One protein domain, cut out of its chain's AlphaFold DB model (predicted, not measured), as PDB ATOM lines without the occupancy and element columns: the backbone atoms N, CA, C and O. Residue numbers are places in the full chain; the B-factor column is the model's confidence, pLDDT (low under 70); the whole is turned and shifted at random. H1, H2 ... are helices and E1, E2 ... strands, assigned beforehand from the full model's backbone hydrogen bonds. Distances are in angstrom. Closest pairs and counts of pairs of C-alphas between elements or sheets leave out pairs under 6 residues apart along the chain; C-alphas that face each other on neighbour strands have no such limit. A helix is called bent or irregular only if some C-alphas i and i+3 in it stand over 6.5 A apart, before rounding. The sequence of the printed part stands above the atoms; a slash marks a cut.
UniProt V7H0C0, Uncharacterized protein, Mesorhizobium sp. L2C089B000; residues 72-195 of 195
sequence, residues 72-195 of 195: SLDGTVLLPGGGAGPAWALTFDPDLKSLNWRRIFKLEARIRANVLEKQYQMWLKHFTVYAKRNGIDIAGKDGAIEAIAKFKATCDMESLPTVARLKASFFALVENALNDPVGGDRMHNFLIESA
ATOM      1  N   SER A  72     -36.294  54.249  -6.364       90.62
ATOM      2  CA  SER A  72     -35.479  53.758  -5.255       90.62
ATOM      3  C   SER A  72     -35.845  52.316  -4.894       90.62
ATOM      4  O   SER A  72     -36.965  51.852  -5.129       90.62
ATOM      5  N   LEU A  73     -34.858  51.600  -4.351       95.19
ATOM      6  CA  LEU A  73     -35.014  50.265  -3.771       95.19
ATOM      7  C   LEU A  73     -35.066  50.307  -2.232       95.19
ATOM      8  O   LEU A  73     -35.006  49.254  -1.590       95.19
ATOM      9  N   ASP A  74     -35.157  51.498  -1.636       92.00
ATOM     10  CA  ASP A  74     -35.237  51.679  -0.186       92.00
ATOM     11  C   ASP A  74     -36.399  50.880   0.416       92.00
ATOM     12  O   ASP A  74     -37.496  50.804  -0.138       92.00
ATOM     13  N   GLY A  75     -36.139  50.252   1.564       92.25
ATOM     14  CA  GLY A  75     -37.067  49.318   2.206       92.25
ATOM     15  C   GLY A  75     -36.982  47.878   1.686       92.25
ATOM     16  O   GLY A  75     -37.667  47.006   2.219       92.25
ATOM     17  N   THR A  76     -36.140  47.593   0.685       95.44
ATOM     18  CA  THR A  76     -35.856  46.215   0.257       95.44
ATOM     19  C   THR A  76     -35.199  45.432   1.390       95.44
ATOM     20  O   THR A  76     -34.204  45.867   1.967       95.44
ATOM     21  N   VAL A  77     -35.701  44.224   1.654       93.25
ATOM     22  CA  VAL A  77     -35.078  43.287   2.598       93.25
ATOM     23  C   VAL A  77     -34.286  42.256   1.803       93.25
ATOM     24  O   VAL A  77     -34.867  41.375   1.177       93.25
ATOM     25  N   LEU A  78     -32.955  42.358   1.818       92.38
ATOM     26  CA  LEU A  78     -32.082  41.496   1.010       92.38
ATOM     27  C   LEU A  78     -32.132  40.018   1.426       92.38
ATOM     28  O   LEU A  78     -32.083  39.144   0.568       92.38
ATOM     29  N   LEU A  79     -32.250  39.741   2.730       90.12
ATOM     30  CA  LEU A  79     -32.227  38.387   3.295       90.12
ATOM     31  C   LEU A  79     -33.430  38.158   4.232       90.12
ATOM     32  O   LEU A  79     -33.250  38.056   5.454       90.12
ATOM     33  N   PRO A  80     -34.663  38.048   3.702       87.12
ATOM     34  CA  PRO A  80     -35.882  37.935   4.515       87.12
ATOM     35  C   PRO A  80     -35.973  36.618   5.314       87.12
ATOM     36  O   PRO A  80     -36.794  36.507   6.219       87.12
ATOM     37  N   GLY A  81     -35.098  35.642   5.036       79.31
ATOM     38  CA  GLY A  81     -35.104  34.313   5.656       79.31
ATOM     39  C   GLY A  81     -35.779  33.261   4.767       79.31
ATOM     40  O   GLY A  81     -36.348  33.585   3.730       79.31
ATOM     41  N   GLY A  82     -35.668  31.980   5.136       73.69
ATOM     42  CA  GLY A  82     -36.359  30.883   4.438       73.69
ATOM     43  C   GLY A  82     -35.843  30.534   3.035       73.69
ATOM     44  O   GLY A  82     -36.543  29.854   2.293       73.69
ATOM     45  N   GLY A  83     -34.649  30.998   2.649       66.62
ATOM     46  CA  GLY A  83     -34.054  30.717   1.333       66.62
ATOM     47  C   GLY A  83     -34.706  31.460   0.160       66.62
ATOM     48  O   GLY A  83     -34.321  31.244  -0.986       66.62
ATOM     49  N   ALA A  84     -35.672  32.343   0.426       68.88
ATOM     50  CA  ALA A  84     -36.208  33.246  -0.581       68.88
ATOM     51  C   ALA A  84     -35.172  34.335  -0.917       68.88
ATOM     52  O   ALA A  84     -34.444  34.795  -0.032       68.88
ATOM     53  N   GLY A  85     -35.109  34.737  -2.191       83.12
ATOM     54  CA  GLY A  85     -34.311  35.884  -2.635       83.12
ATOM     55  C   GLY A  85     -34.772  37.211  -2.004       83.12
ATOM     56  O   GLY A  85     -35.651  37.215  -1.137       83.12
ATOM     57  N   PRO A  86     -34.205  38.354  -2.431       92.56
ATOM     58  CA  PRO A  86     -34.545  39.650  -1.853       92.56
ATOM     59  C   PRO A  86     -36.048  39.950  -1.916       92.56
ATOM     60  O   PRO A  86     -36.689  39.822  -2.960       92.56
ATOM     61  N   ALA A  87     -36.615  40.424  -0.809       94.00
ATOM     62  CA  ALA A  87     -37.955  40.990  -0.794       94.00
ATOM     63  C   ALA A  87     -37.878  42.447  -1.270       94.00
ATOM     64  O   ALA A  87     -37.710  43.372  -0.474       94.00
ATOM     65  N   TRP A  88     -37.952  42.634  -2.591       94.62
ATOM     66  CA  TRP A  88     -37.823  43.950  -3.221       94.62
ATOM     67  C   TRP A  88     -38.915  44.924  -2.770       94.62
ATOM     68  O   TRP A  88     -40.103  44.592  -2.831       94.62
ATOM     69  N   ALA A  89     -38.513  46.142  -2.425       94.94
ATOM     70  CA  ALA A  89     -39.367  47.318  -2.338       94.94
ATOM     71  C   ALA A  89     -39.010  48.259  -3.495       94.94
ATOM     72  O   ALA A  89     -37.838  48.401  -3.835       94.94
ATOM     73  N   LEU A  90     -40.019  48.850  -4.137       93.69
ATOM     74  CA  LEU A  90     -39.826  49.830  -5.203       93.69
ATOM     75  C   LEU A  90     -40.633  51.075  -4.858       93.69
ATOM     76  O   LEU A  90     -41.855  50.997  -4.726       93.69
ATOM     77  N   THR A  91     -39.954  52.208  -4.741       92.19
ATOM     78  CA  THR A  91     -40.578  53.513  -4.506       92.19
ATOM     79  C   THR A  91     -40.250  54.462  -5.651       92.19
ATOM     80  O   THR A  91     -39.198  54.360  -6.283       92.19
ATOM     81  N   PHE A  92     -41.185  55.358  -5.958       92.00
ATOM     82  CA  PHE A  92     -41.090  56.282  -7.083       92.00
ATOM     83  C   PHE A  92     -41.293  57.705  -6.573       92.00
ATOM     84  O   PHE A  92     -42.224  57.947  -5.811       92.00
ATOM     85  N   ASP A  93     -40.442  58.631  -7.008       90.19
ATOM     86  CA  ASP A  93     -40.513  60.044  -6.632       90.19
ATOM     87  C   ASP A  93     -40.419  60.949  -7.876       90.19
ATOM     88  O   ASP A  93     -39.429  60.844  -8.603       90.19
ATOM     89  N   PRO A  94     -41.412  61.810  -8.166       89.50
ATOM     90  CA  PRO A  94     -42.643  62.005  -7.400       89.50
ATOM     91  C   PRO A  94     -43.641  60.852  -7.589       89.50
ATOM     92  O   PRO A  94     -43.912  60.414  -8.710       89.50
ATOM     93  N   ASP A  95     -44.230  60.395  -6.481       86.69
ATOM     94  CA  ASP A  95     -45.130  59.235  -6.452       86.69
ATOM     95  C   ASP A  95     -46.406  59.488  -7.271       86.69
ATOM     96  O   ASP A  95     -46.646  58.810  -8.273       86.69
ATOM     97  N   LEU A  96     -47.163  60.540  -6.926       87.25
ATOM     98  CA  LEU A  96     -48.495  60.821  -7.479       87.25
ATOM     99  C   LEU A  96     -48.518  60.940  -9.009       87.25
ATOM    100  O   LEU A  96     -49.323  60.278  -9.664       87.25
ATOM    101  N   LYS A  97     -47.595  61.711  -9.598       85.94
ATOM    102  CA  LYS A  97     -47.495  61.873 -11.061       85.94
ATOM    103  C   LYS A  97     -47.128  60.574 -11.783       85.94
ATOM    104  O   LYS A  97     -47.461  60.393 -12.956       85.94
ATOM    105  N   SER A  98     -46.444  59.659 -11.093       90.19
ATOM    106  CA  SER A  98     -46.004  58.375 -11.646       90.19
ATOM    107  C   SER A  98     -47.046  57.268 -11.549       90.19
ATOM    108  O   SER A  98     -46.939  56.283 -12.283       90.19
ATOM    109  N   LEU A  99     -48.063  57.416 -10.693       91.50
ATOM    110  CA  LEU A  99     -49.041  56.364 -10.409       91.50
ATOM    111  C   LEU A  99     -49.702  55.829 -11.678       91.50
ATOM    112  O   LEU A  99     -49.725  54.616 -11.905       91.50
ATOM    113  N   ASN A 100     -50.191  56.720 -12.547       91.81
ATOM    114  CA  ASN A 100     -50.920  56.268 -13.728       91.81
ATOM    115  C   ASN A 100     -49.996  55.587 -14.750       91.81
ATOM    116  O   ASN A 100     -50.367  54.586 -15.365       91.81
ATOM    117  N   TRP A 101     -48.748  56.052 -14.861       91.44
ATOM    118  CA  TRP A 101     -47.717  55.392 -15.666       91.44
ATOM    119  C   TRP A 101     -47.379  54.005 -15.116       91.44
ATOM    120  O   TRP A 101     -47.368  53.028 -15.866       91.44
ATOM    121  N   ARG A 102     -47.161  53.882 -13.803       92.62
ATOM    122  CA  ARG A 102     -46.901  52.596 -13.134       92.62
ATOM    123  C   ARG A 102     -48.030  51.606 -13.369       92.62
ATOM    124  O   ARG A 102     -47.756  50.449 -13.690       92.62
ATOM    125  N   ARG A 103     -49.279  52.068 -13.280       92.50
ATOM    126  CA  ARG A 103     -50.481  51.268 -13.522       92.50
ATOM    127  C   ARG A 103     -50.584  50.790 -14.967       92.50
ATOM    128  O   ARG A 103     -50.807  49.595 -15.183       92.50
ATOM    129  N   ILE A 104     -50.452  51.698 -15.931       92.94
ATOM    130  CA  ILE A 104     -50.643  51.405 -17.357       92.94
ATOM    131  C   ILE A 104     -49.506  50.536 -17.879       92.94
ATOM    132  O   ILE A 104     -49.755  49.497 -18.485       92.94
ATOM    133  N   PHE A 105     -48.263  50.912 -17.578       91.00
ATOM    134  CA  PHE A 105     -47.067  50.220 -18.058       91.00
ATOM    135  C   PHE A 105     -46.620  49.054 -17.179       91.00
ATOM    136  O   PHE A 105     -45.625  48.404 -17.507       91.00
ATOM    137  N   LYS A 106     -47.331  48.794 -16.073       93.00
ATOM    138  CA  LYS A 106     -47.031  47.745 -15.084       93.00
ATOM    139  C   LYS A 106     -45.571  47.793 -14.620       93.00
ATOM    140  O   LYS A 106     -44.898  46.764 -14.559       93.00
ATOM    141  N   LEU A 107     -45.072  49.001 -14.333       91.69
ATOM    142  CA  LEU A 107     -43.640  49.253 -14.130       91.69
ATOM    143  C   LEU A 107     -43.058  48.417 -12.987       91.69
ATOM    144  O   LEU A 107     -42.050  47.752 -13.193       91.69
ATOM    145  N   GLU A 108     -43.714  48.371 -11.828       93.12
ATOM    146  CA  GLU A 108     -43.242  47.589 -10.675       93.12
ATOM    147  C   GLU A 108     -43.091  46.101 -10.990       93.12
ATOM    148  O   GLU A 108     -42.029  45.518 -10.771       93.12
ATOM    149  N   ALA A 109     -44.140  45.496 -11.553       92.75
ATOM    150  CA  ALA A 109     -44.138  44.082 -11.906       92.75
ATOM    151  C   ALA A 109     -43.035  43.769 -12.925       92.75
ATOM    152  O   ALA A 109     -42.327  42.769 -12.795       92.75
ATOM    153  N   ARG A 110     -42.847  44.645 -13.919       91.00
ATOM    154  CA  ARG A 110     -41.830  44.470 -14.962       91.00
ATOM    155  C   ARG A 110     -40.419  44.666 -14.438       91.00
ATOM    156  O   ARG A 110     -39.563  43.850 -14.760       91.00
ATOM    157  N   ILE A 111     -40.162  45.717 -13.664       92.06
ATOM    158  CA  ILE A 111     -38.833  45.971 -13.097       92.06
ATOM    159  C   ILE A 111     -38.450  44.802 -12.190       92.06
ATOM    160  O   ILE A 111     -37.361  44.254 -12.345       92.06
ATOM    161  N   ARG A 112     -39.368  44.346 -11.328       92.94
ATOM    162  CA  ARG A 112     -39.141  43.171 -10.483       92.94
ATOM    163  C   ARG A 112     -38.832  41.928 -11.321       92.94
ATOM    164  O   ARG A 112     -37.733  41.393 -11.233       92.94
ATOM    165  N   ALA A 113     -39.764  41.497 -12.170       90.94
ATOM    166  CA  ALA A 113     -39.668  40.207 -12.855       90.94
ATOM    167  C   ALA A 113     -38.623  40.166 -13.983       90.94
ATOM    168  O   ALA A 113     -38.051  39.111 -14.256       90.94
ATOM    169  N   ASN A 114     -38.388  41.283 -14.679       88.12
ATOM    170  CA  ASN A 114     -37.500  41.312 -15.844       88.12
ATOM    171  C   ASN A 114     -36.106  41.846 -15.541       88.12
ATOM    172  O   ASN A 114     -35.185  41.528 -16.291       88.12
ATOM    173  N   VAL A 115     -35.948  42.632 -14.474       90.69
ATOM    174  CA  VAL A 115     -34.653  43.198 -14.089       90.69
ATOM    175  C   VAL A 115     -34.207  42.594 -12.768       90.69
ATOM    176  O   VAL A 115     -33.312  41.761 -12.776       90.69
ATOM    177  N   LEU A 116     -34.844  42.939 -11.651       93.38
ATOM    178  CA  LEU A 116     -34.311  42.626 -10.323       93.38
ATOM    179  C   LEU A 116     -34.119  41.119 -10.113       93.38
ATOM    180  O   LEU A 116     -32.985  40.690  -9.922       93.38
ATOM    181  N   GLU A 117     -35.171  40.311 -10.269       91.31
ATOM    182  CA  GLU A 117     -35.116  38.857 -10.026       91.31
ATOM    183  C   GLU A 117     -34.149  38.121 -10.961       91.31
ATOM    184  O   GLU A 117     -33.518  37.139 -10.577       91.31
ATOM    185  N   LYS A 118     -34.014  38.601 -12.202       90.06
ATOM    186  CA  LYS A 118     -33.168  37.960 -13.218       90.06
ATOM    187  C   LYS A 118     -31.704  38.372 -13.119       90.06
ATOM    188  O   LYS A 118     -30.838  37.620 -13.555       90.06
ATOM    189  N   GLN A 119     -31.427  39.574 -12.617       91.50
ATOM    190  CA  GLN A 119     -30.122  40.214 -12.776       91.50
ATOM    191  C   GLN A 119     -29.317  40.273 -11.477       91.50
ATOM    192  O   GLN A 119     -28.091  40.241 -11.552       91.50
ATOM    193  N   TYR A 120     -29.946  40.303 -10.294       92.25
ATOM    194  CA  TYR A 120     -29.213  40.548  -9.041       92.25
ATOM    195  C   TYR A 120     -28.109  39.510  -8.765       92.25
ATOM    196  O   TYR A 120     -27.000  39.867  -8.380       92.25
ATOM    197  N   GLN A 121     -28.370  38.231  -9.052       91.62
ATOM    198  CA  GLN A 121     -27.382  37.148  -8.948       91.62
ATOM    199  C   GLN A 121     -26.181  37.382  -9.873       91.62
ATOM    200  O   GLN A 121     -25.032  37.158  -9.503       91.62
ATOM    201  N   MET A 122     -26.432  37.855 -11.095       92.62
ATOM    202  CA  MET A 122     -25.362  38.187 -12.034       92.62
ATOM    203  C   MET A 122     -24.589  39.428 -11.583       92.62
ATOM    204  O   MET A 122     -23.369  39.473 -11.730       92.62
ATOM    205  N   TRP A 123     -25.262  40.413 -10.988       95.00
ATOM    206  CA  TRP A 123     -24.604  41.577 -10.404       95.00
ATOM    207  C   TRP A 123     -23.658  41.191  -9.264       95.00
ATOM    208  O   TRP A 123     -22.531  41.683  -9.249       95.00
ATOM    209  N   LEU A 124     -24.066  40.269  -8.383       94.81
ATOM    210  CA  LEU A 124     -23.199  39.697  -7.343       94.81
ATOM    211  C   LEU A 124     -21.970  39.002  -7.950       94.81
ATOM    212  O   LEU A 124     -20.845  39.296  -7.556       94.81
ATOM    213  N   LYS A 125     -22.152  38.183  -8.993       94.19
ATOM    214  CA  LYS A 125     -21.026  37.556  -9.713       94.19
ATOM    215  C   LYS A 125     -20.075  38.583 -10.328       94.19
ATOM    216  O   LYS A 125     -18.858  38.422 -10.255       94.19
ATOM    217  N   HIS A 126     -20.608  39.644 -10.938       94.69
ATOM    218  CA  HIS A 126     -19.791  40.725 -11.494       94.69
ATOM    219  C   HIS A 126     -18.966  41.425 -10.411       94.69
ATOM    220  O   HIS A 126     -17.796  41.724 -10.648       94.69
ATOM    221  N   PHE A 127     -19.552  41.642  -9.233       96.12
ATOM    222  CA  PHE A 127     -18.849  42.175  -8.071       96.12
ATOM    223  C   PHE A 127     -17.705  41.252  -7.626       96.12
ATOM    224  O   PHE A 127     -16.572  41.716  -7.493       96.12
ATOM    225  N   THR A 128     -17.942  39.945  -7.493       95.12
ATOM    226  CA  THR A 128     -16.888  38.991  -7.108       95.12
ATOM    227  C   THR A 128     -15.745  38.961  -8.119       95.12
ATOM    228  O   THR A 128     -14.566  39.018  -7.755       95.12
ATOM    229  N   VAL A 129     -16.073  38.923  -9.416       95.25
ATOM    230  CA  VAL A 129     -15.071  38.982 -10.491       95.25
ATOM    231  C   VAL A 129     -14.277  40.285 -10.418       95.25
ATOM    232  O   VAL A 129     -13.059  40.266 -10.604       95.25
ATOM    233  N   TYR A 130     -14.942  41.406 -10.137       96.00
ATOM    234  CA  TYR A 130     -14.288  42.695  -9.955       96.00
ATOM    235  C   TYR A 130     -13.315  42.678  -8.772       96.00
ATOM    236  O   TYR A 130     -12.148  43.029  -8.959       96.00
ATOM    237  N   ALA A 131     -13.747  42.226  -7.592       96.50
ATOM    238  CA  ALA A 131     -12.902  42.171  -6.400       96.50
ATOM    239  C   ALA A 131     -11.647  41.315  -6.640       96.50
ATOM    240  O   ALA A 131     -10.524  41.779  -6.433       96.50
ATOM    241  N   LYS A 132     -11.828  40.119  -7.219       95.31
ATOM    242  CA  LYS A 132     -10.728  39.210  -7.570       95.31
ATOM    243  C   LYS A 132      -9.742  39.831  -8.559       95.31
ATOM    244  O   LYS A 132      -8.535  39.705  -8.380       95.31
ATOM    245  N   ARG A 133     -10.235  40.500  -9.609       96.31
ATOM    246  CA  ARG A 133      -9.381  41.145 -10.626       96.31
ATOM    247  C   ARG A 133      -8.563  42.307 -10.072       96.31
ATOM    248  O   ARG A 133      -7.495  42.581 -10.604       96.31
ATOM    249  N   ASN A 134      -9.057  42.964  -9.028       96.50
ATOM    250  CA  ASN A 134      -8.377  44.081  -8.378       96.50
ATOM    251  C   ASN A 134      -7.596  43.657  -7.122       96.50
ATOM    252  O   ASN A 134      -7.064  44.519  -6.431       96.50
ATOM    253  N   GLY A 135      -7.515  42.353  -6.825       95.75
ATOM    254  CA  GLY A 135      -6.768  41.830  -5.678       95.75
ATOM    255  C   GLY A 135      -7.318  42.266  -4.317       95.75
ATOM    256  O   GLY A 135      -6.552  42.331  -3.362       95.75
ATOM    257  N   ILE A 136      -8.612  42.590  -4.228       96.44
ATOM    258  CA  ILE A 136      -9.255  42.996  -2.972       96.44
ATOM    259  C   ILE A 136      -9.765  41.739  -2.268       96.44
ATOM    260  O   ILE A 136     -10.566  40.993  -2.836       96.44
ATOM    261  N   ASP A 137      -9.298  41.503  -1.043       94.38
ATOM    262  CA  ASP A 137      -9.758  40.383  -0.226       94.38
ATOM    263  C   ASP A 137     -11.133  40.686   0.378       94.38
ATOM    264  O   ASP A 137     -11.268  41.534   1.258       94.38
ATOM    265  N   ILE A 138     -12.159  39.979  -0.093       95.69
ATOM    266  CA  ILE A 138     -13.528  40.114   0.421       95.69
ATOM    267  C   ILE A 138     -13.818  39.166   1.590       95.69
ATOM    268  O   ILE A 138     -14.895  39.267   2.175       95.69
ATOM    269  N   ALA A 139     -12.884  38.275   1.962       93.44
ATOM    270  CA  ALA A 139     -13.031  37.390   3.121       93.44
ATOM    271  C   ALA A 139     -13.105  38.171   4.441       93.44
ATOM    272  O   ALA A 139     -13.673  37.680   5.411       93.44
ATOM    273  N   GLY A 140     -12.575  39.396   4.474       92.94
ATOM    274  CA  GLY A 140     -12.831  40.367   5.534       92.94
ATOM    275  C   GLY A 140     -13.991  41.299   5.182       92.94
ATOM    276  O   GLY A 140     -14.103  41.766   4.047       92.94
ATOM    277  N   LYS A 141     -14.825  41.634   6.174       93.94
ATOM    278  CA  LYS A 141     -15.955  42.561   5.999       93.94
ATOM    279  C   LYS A 141     -15.516  43.932   5.469       93.94
ATOM    280  O   LYS A 141     -16.137  44.447   4.546       93.94
ATOM    281  N   ASP A 142     -14.417  44.478   5.985       94.44
ATOM    282  CA  ASP A 142     -13.889  45.779   5.550       94.44
ATOM    283  C   ASP A 142     -13.463  45.765   4.076       94.44
ATOM    284  O   ASP A 142     -13.760  46.698   3.331       94.44
ATOM    285  N   GLY A 143     -12.843  44.672   3.621       95.25
ATOM    286  CA  GLY A 143     -12.471  44.504   2.219       95.25
ATOM    287  C   GLY A 143     -13.682  44.312   1.302       95.25
ATOM    288  O   GLY A 143     -13.694  44.827   0.183       95.25
ATOM    289  N   ALA A 144     -14.751  43.663   1.782       96.25
ATOM    290  CA  ALA A 144     -16.024  43.602   1.061       96.25
ATOM    291  C   ALA A 144     -16.661  44.996   0.910       96.25
ATOM    292  O   ALA A 144     -17.096  45.346  -0.189       96.25
ATOM    293  N   ILE A 145     -16.663  45.808   1.973       96.50
ATOM    294  CA  ILE A 145     -17.156  47.195   1.939       96.50
ATOM    295  C   ILE A 145     -16.329  48.030   0.948       96.50
ATOM    296  O   ILE A 145     -16.893  48.691   0.072       96.50
ATOM    297  N   GLU A 146     -14.995  47.946   1.014       96.25
ATOM    298  CA  GLU A 146     -14.097  48.651   0.092       96.25
ATOM    299  C   GLU A 146     -14.349  48.252  -1.373       96.25
ATOM    300  O   GLU A 146     -14.463  49.112  -2.256       96.25
ATOM    301  N   ALA A 147     -14.459  46.948  -1.640       96.94
ATOM    302  CA  ALA A 147     -14.726  46.431  -2.975       96.94
ATOM    303  C   ALA A 147     -16.071  46.934  -3.515       96.94
ATOM    304  O   ALA A 147     -16.148  47.292  -4.691       96.94
ATOM    305  N   ILE A 148     -17.116  46.995  -2.678       96.81
ATOM    306  CA  ILE A 148     -18.437  47.497  -3.078       96.81
ATOM    307  C   ILE A 148     -18.364  48.977  -3.442       96.81
ATOM    308  O   ILE A 148     -18.856  49.355  -4.508       96.81
ATOM    309  N   ALA A 149     -17.728  49.806  -2.611       95.75
ATOM    310  CA  ALA A 149     -17.590  51.237  -2.876       95.75
ATOM    311  C   ALA A 149     -16.906  51.490  -4.230       95.75
ATOM    312  O   ALA A 149     -17.403  52.262  -5.058       95.75
ATOM    313  N   LYS A 150     -15.813  50.766  -4.504       95.88
ATOM    314  CA  LYS A 150     -15.101  50.842  -5.786       95.88
ATOM    315  C   LYS A 150     -15.925  50.283  -6.950       95.88
ATOM    316  O   LYS A 150     -15.940  50.875  -8.026       95.88
ATOM    317  N   PHE A 151     -16.648  49.181  -6.749       96.12
ATOM    318  CA  PHE A 151     -17.487  48.580  -7.785       96.12
ATOM    319  C   PHE A 151     -18.669  49.477  -8.175       96.12
ATOM    320  O   PHE A 151     -18.955  49.629  -9.365       96.12
ATOM    321  N   LYS A 152     -19.322  50.132  -7.206       95.44
ATOM    322  CA  LYS A 152     -20.391  51.114  -7.456       95.44
ATOM    323  C   LYS A 152     -19.918  52.238  -8.376       95.44
ATOM    324  O   LYS A 152     -20.615  52.543  -9.337       95.44
ATOM    325  N   ALA A 153     -18.709  52.761  -8.159       92.94
ATOM    326  CA  ALA A 153     -18.117  53.790  -9.018       92.94
ATOM    327  C   ALA A 153     -17.909  53.330 -10.475       92.94
ATOM    328  O   ALA A 153     -17.788  54.158 -11.372       92.94
ATOM    329  N   THR A 154     -17.890  52.016 -10.737       92.81
ATOM    330  CA  THR A 154     -17.828  51.486 -12.108       92.81
ATOM    331  C   THR A 154     -19.188  51.342 -12.783       92.81
ATOM    332  O   THR A 154     -19.235  51.215 -14.004       92.81
ATOM    333  N   CYS A 155     -20.290  51.366 -12.026       91.25
ATOM    334  CA  CYS A 155     -21.629  51.176 -12.588       91.25
ATOM    335  C   CYS A 155     -21.993  52.300 -13.566       91.25
ATOM    336  O   CYS A 155     -22.606  52.023 -14.591       91.25
ATOM    337  N   ASP A 156     -21.537  53.530 -13.316       84.75
ATOM    338  CA  ASP A 156     -21.787  54.686 -14.191       84.75
ATOM    339  C   ASP A 156     -21.157  54.553 -15.590       84.75
ATOM    340  O   ASP A 156     -21.513  55.298 -16.500       84.75
ATOM    341  N   MET A 157     -20.245  53.592 -15.785       84.62
ATOM    342  CA  MET A 157     -19.637  53.290 -17.086       84.62
ATOM    343  C   MET A 157     -20.449  52.287 -17.924       84.62
ATOM    344  O   MET A 157     -20.059  51.984 -19.053       84.62
ATOM    345  N   GLU A 158     -21.543  51.726 -17.402       83.00
ATOM    346  CA  GLU A 158     -22.379  50.805 -18.178       83.00
ATOM    347  C   GLU A 158     -23.138  51.528 -19.302       83.00
ATOM    348  O   GLU A 158     -23.612  52.653 -19.153       83.00
ATOM    349  N   SER A 159     -23.322  50.840 -20.432       82.19
ATOM    350  CA  SER A 159     -23.981  51.393 -21.626       82.19
ATOM    351  C   SER A 159     -25.467  51.708 -21.434       82.19
ATOM    352  O   SER A 159     -26.035  52.472 -22.212       82.19
ATOM    353  N   LEU A 160     -26.107  51.124 -20.415       83.62
ATOM    354  CA  LEU A 160     -27.522  51.312 -20.098       83.62
ATOM    355  C   LEU A 160     -27.675  52.025 -18.741       83.62
ATOM    356  O   LEU A 160     -27.723  51.356 -17.703       83.62
ATOM    357  N   PRO A 161     -27.849  53.362 -18.720       83.62
ATOM    358  CA  PRO A 161     -27.839  54.157 -17.485       83.62
ATOM    359  C   PRO A 161     -28.888  53.746 -16.441       83.62
ATOM    360  O   PRO A 161     -28.697  53.907 -15.238       83.62
ATOM    361  N   THR A 162     -30.035  53.215 -16.864       81.12
ATOM    362  CA  THR A 162     -31.075  52.769 -15.922       81.12
ATOM    363  C   THR A 162     -30.698  51.464 -15.221       81.12
ATOM    364  O   THR A 162     -30.952  51.330 -14.025       81.12
ATOM    365  N   VAL A 163     -30.059  50.528 -15.929       84.88
ATOM    366  CA  VAL A 163     -29.558  49.283 -15.323       84.88
ATOM    367  C   VAL A 163     -28.388  49.597 -14.393       84.88
ATOM    368  O   VAL A 163     -28.391  49.125 -13.258       84.88
ATOM    369  N   ALA A 164     -27.483  50.484 -14.822       89.88
ATOM    370  CA  ALA A 164     -26.392  51.016 -14.008       89.88
ATOM    371  C   ALA A 164     -26.880  51.543 -12.652       89.88
ATOM    372  O   ALA A 164     -26.408  51.112 -11.601       89.88
ATOM    373  N   ARG A 165     -27.882  52.436 -12.671       90.12
ATOM    374  CA  ARG A 165     -28.454  53.040 -11.457       90.12
ATOM    375  C   ARG A 165     -29.119  52.015 -10.546       90.12
ATOM    376  O   ARG A 165     -28.934  52.077  -9.332       90.12
ATOM    377  N   LEU A 166     -29.860  51.059 -11.107       92.06
ATOM    378  CA  LEU A 166     -30.476  49.978 -10.330       92.06
ATOM    379  C   LEU A 166     -29.428  49.084  -9.665       92.06
ATOM    380  O   LEU A 166     -29.555  48.756  -8.488       92.06
ATOM    381  N   LYS A 167     -28.373  48.730 -10.400       94.56
ATOM    382  CA  LYS A 167     -27.251  47.949  -9.887       94.56
ATOM    383  C   LYS A 167     -26.510  48.702  -8.781       94.56
ATOM    384  O   LYS A 167     -26.281  48.136  -7.716       94.56
ATOM    385  N   ALA A 168     -26.204  49.983  -8.983       94.62
ATOM    386  CA  ALA A 168     -25.584  50.828  -7.963       94.62
ATOM    387  C   ALA A 168     -26.462  50.948  -6.703       94.62
ATOM    388  O   ALA A 168     -25.951  50.835  -5.589       94.62
ATOM    389  N   SER A 169     -27.781  51.096  -6.878       94.69
ATOM    390  CA  SER A 169     -28.756  51.134  -5.777       94.69
ATOM    391  C   SER A 169     -28.805  49.808  -5.017       94.69
ATOM    392  O   SER A 169     -28.793  49.798  -3.791       94.69
ATOM    393  N   PHE A 170     -28.782  48.675  -5.727       95.75
ATOM    394  CA  PHE A 170     -28.680  47.354  -5.108       95.75
ATOM    395  C   PHE A 170     -27.411  47.228  -4.253       95.75
ATOM    396  O   PHE A 170     -27.489  46.805  -3.104       95.75
ATOM    397  N   PHE A 171     -26.252  47.654  -4.760       96.50
ATOM    398  CA  PHE A 171     -25.013  47.603  -3.981       96.50
ATOM    399  C   PHE A 171     -24.963  48.606  -2.826       96.50
ATOM    400  O   PHE A 171     -24.308  48.322  -1.830       96.50
ATOM    401  N   ALA A 172     -25.684  49.728  -2.904       95.69
ATOM    402  CA  ALA A 172     -25.880  50.602  -1.748       95.69
ATOM    403  C   ALA A 172     -26.669  49.894  -0.630       95.69
ATOM    404  O   ALA A 172     -26.316  50.022   0.539       95.69
ATOM    405  N   LEU A 173     -27.681  49.086  -0.971       95.94
ATOM    406  CA  LEU A 173     -28.392  48.261   0.016       95.94
ATOM    407  C   LEU A 173     -27.477  47.204   0.645       95.94
ATOM    408  O   LEU A 173     -27.534  46.993   1.854       95.94
ATOM    409  N   VAL A 174     -26.633  46.548  -0.160       95.69
ATOM    410  CA  VAL A 174     -25.670  45.547   0.331       95.69
ATOM    411  C   VAL A 174     -24.657  46.193   1.278       95.69
ATOM    412  O   VAL A 174     -24.416  45.674   2.363       95.69
ATOM    413  N   GLU A 175     -24.099  47.343   0.900       96.12
ATOM    414  CA  GLU A 175     -23.174  48.120   1.730       96.12
ATOM    415  C   GLU A 175     -23.814  48.545   3.055       96.12
ATOM    416  O   GLU A 175     -23.225  48.347   4.117       96.12
ATOM    417  N   ASN A 176     -25.042  49.068   3.021       95.00
ATOM    418  CA  ASN A 176     -25.779  49.426   4.234       95.00
ATOM    419  C   ASN A 176     -26.008  48.203   5.132       95.00
ATOM    420  O   ASN A 176     -25.831  48.290   6.344       95.00
ATOM    421  N   ALA A 177     -26.353  47.055   4.545       94.19
ATOM    422  CA  ALA A 177     -26.560  45.819   5.291       94.19
ATOM    423  C   ALA A 177     -25.261  45.245   5.880       94.19
ATOM    424  O   ALA A 177     -25.313  44.659   6.953       94.19
ATOM    425  N   LEU A 178     -24.103  45.425   5.235       94.88
ATOM    426  CA  LEU A 178     -22.798  45.062   5.810       94.88
ATOM    427  C   LEU A 178     -22.419  45.944   7.006       94.88
ATOM    428  O   LEU A 178     -21.798  45.461   7.953       94.88
ATOM    429  N   ASN A 179     -22.794  47.222   6.957       94.75
ATOM    430  CA  ASN A 179     -22.546  48.183   8.029       94.75
ATOM    431  C   ASN A 179     -23.529  48.051   9.209       94.75
ATOM    432  O   ASN A 179     -23.308  48.675  10.245       94.75
ATOM    433  N   ASP A 180     -24.591  47.249   9.083       93.12
ATOM    434  CA  ASP A 180     -25.529  46.989  10.176       93.12
ATOM    435  C   ASP A 180     -24.843  46.205  11.317       93.12
ATOM    436  O   ASP A 180     -24.373  45.084  11.092       93.12
ATOM    437  N   PRO A 181     -24.799  46.734  12.558       89.12
ATOM    438  CA  PRO A 181     -24.166  46.055  13.689       89.12
ATOM    439  C   PRO A 181     -24.774  44.691  14.033       89.12
ATOM    440  O   PRO A 181     -24.101  43.870  14.652       89.12
ATOM    441  N   VAL A 182     -26.041  44.455  13.676       87.69
ATOM    442  CA  VAL A 182     -26.766  43.223  14.026       87.69
ATOM    443  C   VAL A 182     -26.738  42.212  12.875       87.69
ATOM    444  O   VAL A 182     -26.487  41.028  13.097       87.69
ATOM    445  N   GLY A 183     -27.008  42.660  11.648       87.31
ATOM    446  CA  GLY A 183     -27.112  41.815  10.456       87.31
ATOM    447  C   GLY A 183     -25.858  41.740   9.581       87.31
ATOM    448  O   GLY A 183     -25.837  40.930   8.649       87.31
ATOM    449  N   GLY A 184     -24.821  42.532   9.867       91.56
ATOM    450  CA  GLY A 184     -23.643  42.680   9.005       91.56
ATOM    451  C   GLY A 184     -22.910  41.377   8.712       91.56
ATOM    452  O   GLY A 184     -22.602  41.092   7.556       91.56
ATOM    453  N   ASP A 185     -22.707  40.536   9.725       92.38
ATOM    454  CA  ASP A 185     -21.998  39.260   9.557       92.38
ATOM    455  C   ASP A 185     -22.815  38.266   8.717       92.38
ATOM    456  O   ASP A 185     -22.271  37.520   7.905       92.38
ATOM    457  N   ARG A 186     -24.149  38.303   8.837       91.94
ATOM    458  CA  ARG A 186     -25.043  37.500   7.992       91.94
ATOM    459  C   ARG A 186     -24.967  37.940   6.530       91.94
ATOM    460  O   ARG A 186     -24.950  37.085   5.647       91.94
ATOM    461  N   MET A 187     -24.930  39.248   6.272       93.38
ATOM    462  CA  MET A 187     -24.773  39.780   4.916       93.38
ATOM    463  C   MET A 187     -23.402  39.429   4.335       93.38
ATOM    464  O   MET A 187     -23.304  39.031   3.176       93.38
ATOM    465  N   HIS A 188     -22.348  39.529   5.144       94.56
ATOM    466  CA  HIS A 188     -20.995  39.179   4.730       94.56
ATOM    467  C   HIS A 188     -20.885  37.698   4.355       94.56
ATOM    468  O   HIS A 188     -20.454  37.397   3.244       94.56
ATOM    469  N   ASN A 189     -21.392  36.788   5.194       91.94
ATOM    470  CA  ASN A 189     -21.439  35.357   4.880       91.94
ATOM    471  C   ASN A 189     -22.193  35.076   3.571       91.94
ATOM    472  O   ASN A 189     -21.709  34.325   2.730       91.94
ATOM    473  N   PHE A 190     -23.336  35.734   3.356       91.44
ATOM    474  CA  PHE A 190     -24.092  35.608   2.108       91.44
ATOM    475  C   PHE A 190     -23.285  36.050   0.874       91.44
ATOM    476  O   PHE A 190     -23.359  35.402  -0.173       91.44
ATOM    477  N   LEU A 191     -22.503  37.131   0.975       91.25
ATOM    478  CA  LEU A 191     -21.640  37.576  -0.123       91.25
ATOM    479  C   LEU A 191     -20.529  36.571  -0.425       91.25
ATOM    480  O   LEU A 191     -20.245  36.345  -1.599       91.25
ATOM    481  N   ILE A 192     -19.938  35.959   0.605       90.94
ATOM    482  CA  ILE A 192     -18.916  34.918   0.438       90.94
ATOM    483  C   ILE A 192     -19.500  33.661  -0.205       90.94
ATOM    484  O   ILE A 192     -18.887  33.101  -1.104       90.94
ATOM    485  N   GLU A 193     -20.694  33.235   0.203       87.50
ATOM    486  CA  GLU A 193     -21.380  32.085  -0.406       87.50
ATOM    487  C   GLU A 193     -21.795  32.343  -1.862       87.50
ATOM    488  O   GLU A 193     -21.928  31.408  -2.652       87.50
ATOM    489  N   SER A 194     -22.006  33.611  -2.221       80.88
ATOM    490  CA  SER A 194     -22.378  34.032  -3.575       80.88
ATOM    491  C   SER A 194     -21.176  34.249  -4.509       80.88
ATOM    492  O   SER A 194     -21.384  34.523  -5.698       80.88
ATOM    493  N   ALA A 195     -19.946  34.182  -3.984       67.69
ATOM    494  CA  ALA A 195     -18.687  34.448  -4.681       67.69
ATOM    495  C   ALA A 195     -18.070  33.189  -5.313       67.69
ATOM    496  O   ALA A 195     -17.627  33.296  -6.484       67.69
TER     497      ALA A 195
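What this domain is: This is residues 72 to 195 of the 195 residues of an uncharacterized protein of Mesorhizobium sp. L2C089B000 (UniProt V7H0C0). A helical hairpin, H3 and H4, makes the core; H2b, one arm of the bent helix H2, crosses H3, and H5 caps the end of the hairpin where H3 begins and H4 ends. From this core the other arm, H2a, leads away to H1 and E1, the parts farthest from the mean of the C-alphas, while residues 72 to 90 go out to a loop about residue 83 and back. The printed part has 124 residues, with one named strand and five named helices in the order E1, H1, H2, H3, H4, H5, and its class is mostly helix. It is compact, with a radius of gyration of the C-alphas of 15.2 A and spans of 46 by 34 by 22 A.

How they stand to each other: Residues 72 to 90 hold no named element. E1, residues 91 to 93, pairs with no named strand. H1, residues 95 to 105, is irregular, with C-alphas 97 and 100 7.1 A apart. H2, residues 107 to 133, was assigned as one helix by its hydrogen bonds but is bent: C-alphas 118 and 121 are 7.2 A apart. Its arms are H2a, residues 107 to 118, and H2b, residues 121 to 133, at a steep tilt of 48 degrees; H2a is irregular, with C-alphas 114 and 117 6.7 A apart. H1 and H2a are close but not clearly touching, with Arg 102 and Glu 108 their closest C-alphas at 6.7 A. H2b touches H3, residues 141 to 155, with residues 127 to 131 alone, about perpendicular at 74 degrees; the closest C-alphas are those of Ala 131 and Ala 147, 5.8 A apart. H3 and H4, residues 161 to 179, form a helical hairpin at a shallow tilt of 13 degrees, opposite ways, closest at the C-alphas of Cys 155 and Ala 164, 5.0 A. H2a and H4 are near each other. H5, residues 184 to 193, touches H4 at a steep tilt of 56 degrees, opposite ways; the closest C-alphas are those of Leu 178 and Gly 184, 4.1 A apart. H3 and H5 only just touch, with 3 pairs of C-alphas within 8 A, the closest those of Lys 141 and His 188 at 6.2 A. The helix packing is mostly crossed, with one of four touching pairs at a shallow tilt. Every O i to N i+4 pair is within hydrogen-bond range in H2b, H4 and H5, against 5 of 7 in H1, 6 of 8 in H2a and 10 of 11 in H3.

Where its parts are: E1 begins at C-alpha 91, (-40.578, 53.513, -4.506), and is 6.9 A long. H1 measures 14.8 A, H2a 15.4 A, H2b 18.5 A, H3 21.3 A, H4 26.7 A and H5 14.4 A. H4 begins at C-alpha 161, (-27.839, 54.157, -17.485), and H5 ends at C-alpha 193, (-21.380, 32.085, -0.406).

The domain as a whole: The two C-alphas farthest apart, those of Asn 100 and Gly 135, are 47.1 A apart. The printed part has no cut, and no link between named elements is long. Residues 157 to 162, of which 161 and 162 belong to H4, stand free. The mean pLDDT of the printed part is 91.4, and residues 83 to 84 and 195 are under 70.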